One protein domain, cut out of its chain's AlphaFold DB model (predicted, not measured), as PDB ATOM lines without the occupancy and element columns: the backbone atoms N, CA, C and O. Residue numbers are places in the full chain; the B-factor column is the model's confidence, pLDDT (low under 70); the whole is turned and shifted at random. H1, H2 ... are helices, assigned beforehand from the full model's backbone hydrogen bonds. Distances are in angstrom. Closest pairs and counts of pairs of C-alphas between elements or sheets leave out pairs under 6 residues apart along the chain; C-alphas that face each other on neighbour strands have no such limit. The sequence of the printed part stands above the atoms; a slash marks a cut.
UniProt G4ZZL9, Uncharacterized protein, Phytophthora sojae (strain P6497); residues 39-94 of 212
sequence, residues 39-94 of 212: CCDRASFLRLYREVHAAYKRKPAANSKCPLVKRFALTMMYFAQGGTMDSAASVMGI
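Overview. This is residues 39 to 94 of the 212 residues of an uncharacterized protein of Phytophthora sojae (strain P6497) (UniProt G4ZZL9). Three helices sit in a loose stack: H2 is in the middle, H1 is on one side of it and meets just its first part, with residues 49 to 53 beside residues 68 to 72, and short H3 is turned across the later part of H2 on the other side. Each outside helix stands at a wide angle to H2, and the long link of residues 56 to 67 swings out in a wide loop from the end of H1 to the start of H2. The printed part has 56 residues with three named helices, in the order H1, H2, H3, and no named strand, and its class is all helix. It is compact, with a radius of gyration of the C-alphas of 11.7 A, and its C-alphas span 27 by 26 by 16 A.

Along the chain. Start at Cys 39, the first printed residue, and go on to C-alpha 42 at (56.490, -16.343, -46.253). There H1 begins, and it runs through residues 42 to 55, 20.1 A from first to last C-alpha. Next find C-alpha 68 at (49.412, -7.785, -34.453), where H2 starts; it takes residues 68 to 81 and measures 19.9 A. H3 follows with residues 85 to 91, 10.2 A long, and ends at C-alpha 91 at (56.296, -22.211, -29.930).

Arrangement. Look first at H1 and H2, which only just touch, with 3 pairs of C-alphas within 8 A. Their closest C-alphas are those of Tyr 49 and Phe 72, 7.0 A apart. The two run opposite ways at a steep tilt of 64 degrees, with their centres 11.8 A apart. H1 touches H2 with residues 49 to 53 alone, and H2 touches H1 with residues 68 to 72 alone. Move on along H2 to Tyr 78: its C-alpha and that of Ala 88, the closest of H2 and H3, are 5.4 A apart. H2 and H3 touch with 8 pairs of C-alphas within 8 A and are about perpendicular, at 74 degrees. H1 and H3 are apart. In the backbones of H1, H2 and H3, every O i to N i+4 pair is within hydrogen-bond range.

Size, cuts and confidence. The two C-alphas farthest apart are those of Ala 62 and Gly 82, at 30.1 A, while those of Cys 39 and Ile 94 are 19.8 A apart. Residues 39 to 94 are printed without a cut. The link from H1 to H2 is long, with 12 residues, and the one from H2 to H3 is tight, with 3. Read the B-factor column for the model's confidence: the mean pLDDT of the printed part is 72.0, and residues 39 to 40, 60 to 66 and 81 to 94 are under 70.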
ATOM      1  N   CYS A  39      52.670 -24.319 -42.139       61.75
ATOM      2  CA  CYS A  39      52.644 -24.996 -43.439       61.75
ATOM      3  C   CYS A  39      52.670 -24.029 -44.639       61.75
ATOM      4  O   CYS A  39      52.749 -24.485 -45.774       61.75
ATOM      5  N   CYS A  40      52.571 -22.714 -44.408       68.50
ATOM      6  CA  CYS A  40      52.578 -21.698 -45.452       68.50
ATOM      7  C   CYS A  40      53.949 -21.031 -45.607       68.50
ATOM      8  O   CYS A  40      54.679 -20.789 -44.644       68.50
ATOM      9  N   ASP A  41      54.286 -20.707 -46.852       76.44
ATOM     10  CA  ASP A  41      55.466 -19.929 -47.198       76.44
ATOM     11  C   ASP A  41      55.314 -18.457 -46.764       76.44
ATOM     12  O   ASP A  41      54.218 -17.944 -46.505       76.44
ATOM     13  N   ARG A  42      56.443 -17.741 -46.708       73.56
ATOM     14  CA  ARG A  42      56.490 -16.343 -46.253       73.56
ATOM     15  C   ARG A  42      55.601 -15.416 -47.089       73.56
ATOM     16  O   ARG A  42      55.044 -14.470 -46.532       73.56
ATOM     17  N   ALA A  43      55.467 -15.648 -48.396       75.50
ATOM     18  CA  ALA A  43      54.677 -14.775 -49.262       75.50
ATOM     19  C   ALA A  43      53.176 -14.966 -49.014       75.50
ATOM     20  O   ALA A  43      52.452 -13.975 -48.865       75.50
ATOM     21  N   SER A  44      52.723 -16.212 -48.868       81.31
ATOM     22  CA  SER A  44      51.339 -16.524 -48.489       81.31
ATOM     23  C   SER A  44      50.981 -15.979 -47.108       81.31
ATOM     24  O   SER A  44      49.920 -15.374 -46.939       81.31
ATOM     25  N   PHE A  45      51.890 -16.099 -46.134       82.75
ATOM     26  CA  PHE A  45      51.699 -15.522 -44.801       82.75
ATOM     27  C   PHE A  45      51.485 -14.002 -44.855       82.75
ATOM     28  O   PHE A  45      50.555 -13.480 -44.241       82.75
ATOM     29  N   LEU A  46      52.321 -13.283 -45.610       83.50
ATOM     30  CA  LEU A  46      52.226 -11.826 -45.726       83.50
ATOM     31  C   LEU A  46      50.964 -11.373 -46.462       83.50
ATOM     32  O   LEU A  46      50.407 -10.338 -46.100       83.50
ATOM     33  N   ARG A  47      50.495 -12.126 -47.465       86.06
ATOM     34  CA  ARG A  47      49.223 -11.841 -48.147       86.06
ATOM     35  C   ARG A  47      48.052 -11.923 -47.177       86.06
ATOM     36  O   ARG A  47      47.313 -10.955 -47.041       86.06
ATOM     37  N   LEU A  48      47.948 -13.027 -46.440       85.25
ATOM     38  CA  LEU A  48      46.867 -13.224 -45.476       85.25
ATOM     39  C   LEU A  48      46.938 -12.203 -44.327       85.25
ATOM     40  O   LEU A  48      45.922 -11.636 -43.929       85.25
ATOM     41  N   TYR A  49      48.148 -11.898 -43.846       86.81
ATOM     42  CA  TYR A  49      48.356 -10.865 -42.833       86.81
ATOM     43  C   TYR A  49      47.902  -9.477 -43.304       86.81
ATOM     44  O   TYR A  49      47.329  -8.740 -42.508       86.81
ATOM     45  N   ARG A  50      48.140  -9.102 -44.568       88.69
ATOM     46  CA  ARG A  50      47.735  -7.791 -45.110       88.69
ATOM     47  C   ARG A  50      46.222  -7.613 -45.112       88.69
ATOM     48  O   ARG A  50      45.760  -6.570 -44.657       88.69
ATOM     49  N   GLU A  51      45.481  -8.631 -45.543       88.00
ATOM     50  CA  GLU A  51      44.012  -8.618 -45.532       88.00
ATOM     51  C   GLU A  51      43.472  -8.450 -44.110       88.00
ATOM     52  O   GLU A  51      42.671  -7.558 -43.822       88.00
ATOM     53  N   VAL A  52      43.992  -9.249 -43.173       85.62
ATOM     54  CA  VAL A  52      43.595  -9.172 -41.763       85.62
ATOM     55  C   VAL A  52      43.983  -7.826 -41.162       85.62
ATOM     56  O   VAL A  52      43.170  -7.204 -40.488       85.62
ATOM     57  N   HIS A  53      45.192  -7.333 -41.422       86.62
ATOM     58  CA  HIS A  53      45.658  -6.042 -40.921       86.62
ATOM     59  C   HIS A  53      44.820  -4.871 -41.457       86.62
ATOM     60  O   HIS A  53      44.577  -3.922 -40.712       86.62
ATOM     61  N   ALA A  54      44.364  -4.926 -42.713       88.25
ATOM     62  CA  ALA A  54      43.479  -3.919 -43.298       88.25
ATOM     63  C   ALA A  54      42.072  -3.952 -42.673       88.25
ATOM     64  O   ALA A  54      41.495  -2.901 -42.397       88.25
ATOM     65  N   ALA A  55      41.544  -5.143 -42.387       86.25
ATOM     66  CA  ALA A  55      40.237  -5.317 -41.753       86.25
ATOM     67  C   ALA A  55      40.243  -5.049 -40.230       86.25
ATOM     68  O   ALA A  55      39.196  -4.769 -39.636       86.25
ATOM     69  N   TYR A  56      41.403  -5.133 -39.572       82.62
ATOM     70  CA  TYR A  56      41.517  -5.044 -38.116       82.62
ATOM     71  C   TYR A  56      41.463  -3.591 -37.616       82.62
ATOM     72  O   TYR A  56      42.468  -2.884 -37.542       82.62
ATOM     73  N   LYS A  57      40.259  -3.152 -37.225       80.19
ATOM     74  CA  LYS A  57      39.970  -1.764 -36.809       80.19
ATOM     75  C   LYS A  57      40.677  -1.322 -35.520       80.19
ATOM     76  O   LYS A  57      41.042  -0.160 -35.394       80.19
ATOM     77  N   ARG A  58      40.857  -2.223 -34.549       78.38
ATOM     78  CA  ARG A  58      41.454  -1.919 -33.234       78.38
ATOM     79  C   ARG A  58      42.867  -2.466 -33.142       78.38
ATOM     80  O   ARG A  58      43.081  -3.542 -32.604       78.38
ATOM     81  N   LYS A  59      43.841  -1.738 -33.682       76.31
ATOM     82  CA  LYS A  59      45.239  -2.181 -33.636       76.31
ATOM     83  C   LYS A  59      45.749  -2.244 -32.187       76.31
ATOM     84  O   LYS A  59      45.364  -1.392 -31.385       76.31
ATOM     85  N   PRO A  60      46.612  -3.221 -31.848       68.81
ATOM     86  CA  PRO A  60      47.279  -3.247 -30.552       68.81
ATOM     87  C   PRO A  60      48.035  -1.937 -30.317       68.81
ATOM     88  O   PRO A  60      48.629  -1.402 -31.255       68.81
ATOM     89  N   ALA A  61      48.028  -1.447 -29.077       65.19
ATOM     90  CA  ALA A  61      48.776  -0.257 -28.692       65.19
ATOM     91  C   ALA A  61      50.279  -0.416 -29.002       65.19
ATOM     92  O   ALA A  61      50.808  -1.532 -29.014       65.19
ATOM     93  N   ALA A  62      50.971   0.696 -29.263       61.03
ATOM     94  CA  ALA A  62      52.377   0.691 -29.686       61.03
ATOM     95  C   ALA A  62      53.326   0.044 -28.656       61.03
ATOM     96  O   ALA A  62      54.354  -0.516 -29.024       61.03
ATOM     97  N   ASN A  63      52.950   0.067 -27.376       54.22
ATOM     98  CA  ASN A  63      53.649  -0.557 -26.249       54.22
ATOM     99  C   ASN A  63      53.278  -2.043 -26.028       54.22
ATOM    100  O   ASN A  63      53.791  -2.677 -25.104       54.22
ATOM    101  N   SER A  64      52.396  -2.627 -26.847       58.72
ATOM    102  CA  SER A  64      52.016  -4.037 -26.733       58.72
ATOM    103  C   SER A  64      53.228  -4.937 -26.976       58.72
ATOM    104  O   SER A  64      53.774  -4.985 -28.078       58.72
ATOM    105  N   LYS A  65      53.581  -5.759 -25.976       55.47
ATOM    106  CA  LYS A  65      54.642  -6.785 -26.081       55.47
ATOM    107  C   LYS A  65      54.425  -7.753 -27.260       55.47
ATOM    108  O   LYS A  65      55.372  -8.372 -27.750       55.47
ATOM    109  N   CYS A  66      53.177  -7.882 -27.723       66.38
ATOM    110  CA  CYS A  66      52.780  -8.722 -28.850       66.38
ATOM    111  C   CYS A  66      52.139  -7.885 -29.972       66.38
ATOM    112  O   CYS A  66      50.933  -7.610 -29.899       66.38
ATOM    113  N   PRO A  67      52.901  -7.486 -31.012       73.62
ATOM    114  CA  PRO A  67      52.355  -6.794 -32.179       73.62
ATOM    115  C   PRO A  67      51.378  -7.690 -32.952       73.62
ATOM    116  O   PRO A  67      51.441  -8.919 -32.865       73.62
ATOM    117  N   LEU A  68      50.492  -7.078 -33.748       81.25
ATOM    118  CA  LEU A  68      49.412  -7.785 -34.453       81.25
ATOM    119  C   LEU A  68      49.921  -8.944 -35.318       81.25
ATOM    120  O   LEU A  68      49.281  -9.984 -35.387       81.25
ATOM    121  N   VAL A  69      51.104  -8.800 -35.920       82.06
ATOM    122  CA  VAL A  69      51.741  -9.860 -36.716       82.06
ATOM    123  C   VAL A  69      52.050 -11.118 -35.895       82.06
ATOM    124  O   VAL A  69      51.831 -12.227 -36.375       82.06
ATOM    125  N   LYS A  70      52.488 -10.971 -34.635       79.00
ATOM    126  CA  LYS A  70      52.737 -12.108 -33.734       79.00
ATOM    127  C   LYS A  70      51.429 -12.766 -33.305       79.00
ATOM    128  O   LYS A  70      51.364 -13.987 -33.246       79.00
ATOM    129  N   ARG A  71      50.386 -11.968 -33.050       79.00
ATOM    130  CA  ARG A  71      49.041 -12.479 -32.734       79.00
ATOM    131  C   ARG A  71      48.470 -13.269 -33.912       79.00
ATOM    132  O   ARG A  71      48.014 -14.386 -33.728       79.00
ATOM    133  N   PHE A  72      48.590 -12.729 -35.121       84.06
ATOM    134  CA  PHE A  72      48.156 -13.388 -36.347       84.06
ATOM    135  C   PHE A  72      48.899 -14.711 -36.593       84.06
ATOM    136  O   PHE A  72      48.263 -15.730 -36.850       84.06
ATOM    137  N   ALA A  73      50.228 -14.727 -36.433       80.56
ATOM    138  CA  ALA A  73      51.018 -15.956 -36.521       80.56
ATOM    139  C   ALA A  73      50.595 -16.998 -35.475       80.56
ATOM    140  O   ALA A  73      50.426 -18.168 -35.809       80.56
ATOM    141  N   LEU A  74      50.371 -16.565 -34.231       75.69
ATOM    142  CA  LEU A  74      49.905 -17.423 -33.146       75.69
ATOM    143  C   LEU A  74      48.537 -18.047 -33.453       75.69
ATOM    144  O   LEU A  74      48.363 -19.253 -33.298       75.69
ATOM    145  N   THR A  75      47.583 -17.243 -33.923       78.81
ATOM    146  CA  THR A  75      46.244 -17.701 -34.310       78.81
ATOM    147  C   THR A  75      46.297 -18.686 -35.477       78.81
ATOM    148  O   THR A  75      45.656 -19.733 -35.424       78.81
ATOM    149  N   MET A  76      47.105 -18.405 -36.500       81.19
ATOM    150  CA  MET A  76      47.326 -19.331 -37.613       81.19
ATOM    151  C   MET A  76      47.922 -20.663 -37.144       81.19
ATOM    152  O   MET A  76      47.504 -21.721 -37.609       81.19
ATOM    153  N   MET A  77      48.868 -20.627 -36.205       71.88
ATOM    154  CA  MET A  77      49.501 -21.829 -35.663       71.88
ATOM    155  C   MET A  77      48.552 -22.638 -34.774       71.88
ATOM    156  O   MET A  77      48.536 -23.863 -34.859       71.88
ATOM    157  N   TYR A  78      47.714 -21.958 -33.990       71.00
ATOM    158  CA  TYR A  78      46.626 -22.574 -33.234       71.00
ATOM    159  C   TYR A  78      45.665 -23.336 -34.158       71.00
ATOM    160  O   TYR A  78      45.414 -24.520 -33.940       71.00
ATOM    161  N   PHE A  79      45.197 -22.693 -35.234       74.62
ATOM    162  CA  PHE A  79      44.307 -23.336 -36.203       74.62
ATOM    163  C   PHE A  79      44.974 -24.495 -36.948       74.62
ATOM    164  O   PHE A  79      44.331 -25.515 -37.175       74.62
ATOM    165  N   ALA A  80      46.257 -24.371 -37.295       70.62
ATOM    166  CA  ALA A  80      46.991 -25.421 -37.995       70.62
ATOM    167  C   ALA A  80      47.238 -26.671 -37.131       70.62
ATOM    168  O   ALA A  80      47.303 -27.775 -37.663       70.62
ATOM    169  N   GLN A  81      47.401 -26.507 -35.815       62.41
ATOM    170  CA  GLN A  81      47.741 -27.606 -34.902       62.41
ATOM    171  C   GLN A  81      46.529 -28.229 -34.201       62.41
ATOM    172  O   GLN A  81      46.656 -29.324 -33.660       62.41
ATOM    173  N   GLY A  82      45.376 -27.551 -34.162       55.28
ATOM    174  CA  GLY A  82      44.191 -28.032 -33.436       55.28
ATOM    175  C   GLY A  82      44.412 -28.216 -31.924       55.28
ATOM    176  O   GLY A  82      43.702 -28.994 -31.294       55.28
ATOM    177  N   GLY A  83      45.427 -27.550 -31.358       60.03
ATOM    178  CA  GLY A  83      45.855 -27.670 -29.959       60.03
ATOM    179  C   GLY A  83      45.336 -26.548 -29.058       60.03
ATOM    180  O   GLY A  83      44.480 -25.766 -29.453       60.03
ATOM    181  N   THR A  84      45.857 -26.442 -27.831       58.47
ATOM    182  CA  THR A  84      45.525 -25.343 -26.907       58.47
ATOM    183  C   THR A  84      46.314 -24.072 -27.250       58.47
ATOM    184  O   THR A  84      47.385 -24.124 -27.856       58.47
ATOM    185  N   MET A  85      45.821 -22.895 -26.847       62.06
ATOM    186  CA  MET A  85      46.549 -21.630 -27.053       62.06
ATOM    187  C   MET A  85      47.953 -21.644 -26.417       62.06
ATOM    188  O   MET A  85      48.873 -21.027 -26.954       62.06
ATOM    189  N   ASP A  86      48.139 -22.401 -25.331       54.50
ATOM    190  CA  ASP A  86      49.419 -22.534 -24.631       54.50
ATOM    191  C   ASP A  86      50.495 -23.242 -25.456       54.50
ATOM    192  O   ASP A  86      51.661 -22.834 -25.424       54.50
ATOM    193  N   SER A  87      50.131 -24.277 -26.227       57.53
ATOM    194  CA  SER A  87      51.094 -24.984 -27.079       57.53
ATOM    195  C   SER A  87      51.572 -24.078 -28.210       57.53
ATOM    196  O   SER A  87      52.777 -23.925 -28.415       57.53
ATOM    197  N   ALA A  88      50.642 -23.392 -28.877       57.94
ATOM    198  CA  ALA A  88      50.953 -22.477 -29.970       57.94
ATOM    199  C   ALA A  88      51.769 -21.260 -29.488       57.94
ATOM    200  O   ALA A  88      52.720 -20.832 -30.144       57.94
ATOM    201  N   ALA A  89      51.454 -20.718 -28.309       57.22
ATOM    202  CA  ALA A  89      52.144 -19.541 -27.787       57.22
ATOM    203  C   ALA A  89      53.502 -19.862 -27.151       57.22
ATOM    204  O   ALA A  89      54.380 -18.992 -27.133       57.22
ATOM    205  N   SER A  90      53.711 -21.106 -26.709       60.16
ATOM    206  CA  SER A  90      55.032 -21.618 -26.329       60.16
ATOM    207  C   SER A  90      55.977 -21.682 -27.529       60.16
ATOM    208  O   SER A  90      57.110 -21.217 -27.425       60.16
ATOM    209  N   VAL A  91      55.501 -22.165 -28.685       61.50
ATOM    210  CA  VAL A  91      56.296 -22.211 -29.930       61.50
ATOM    211  C   VAL A  91      56.727 -20.809 -30.374       61.50
ATOM    212  O   VAL A  91      57.842 -20.625 -30.852       61.50
ATOM    213  N   MET A  92      55.876 -19.803 -30.156       56.72
ATOM    214  CA  MET A  92      56.156 -18.414 -30.534       56.72
ATOM    215  C   MET A  92      56.889 -17.595 -29.457       56.72
ATOM    216  O   MET A  92      57.151 -16.410 -29.670       56.72
ATOM    217  N   GLY A  93      57.206 -18.184 -28.296       55.31
ATOM    218  CA  GLY A  93      57.876 -17.489 -27.191       55.31
ATOM    219  C   GLY A  93      57.063 -16.337 -26.581       55.31
ATOM    220  O   GLY A  93      57.635 -15.420 -26.000       55.31
ATOM    221  N   ILE A  94      55.734 -16.356 -26.736       54.84
ATOM    222  CA  ILE A  94      54.833 -15.243 -26.387       54.84
ATOM    223  C   ILE A  94      54.363 -15.306 -24.919       54.84
ATOM    224  O   ILE A  94      54.122 -14.270 -24.299       54.84
TER     225      ILE A  94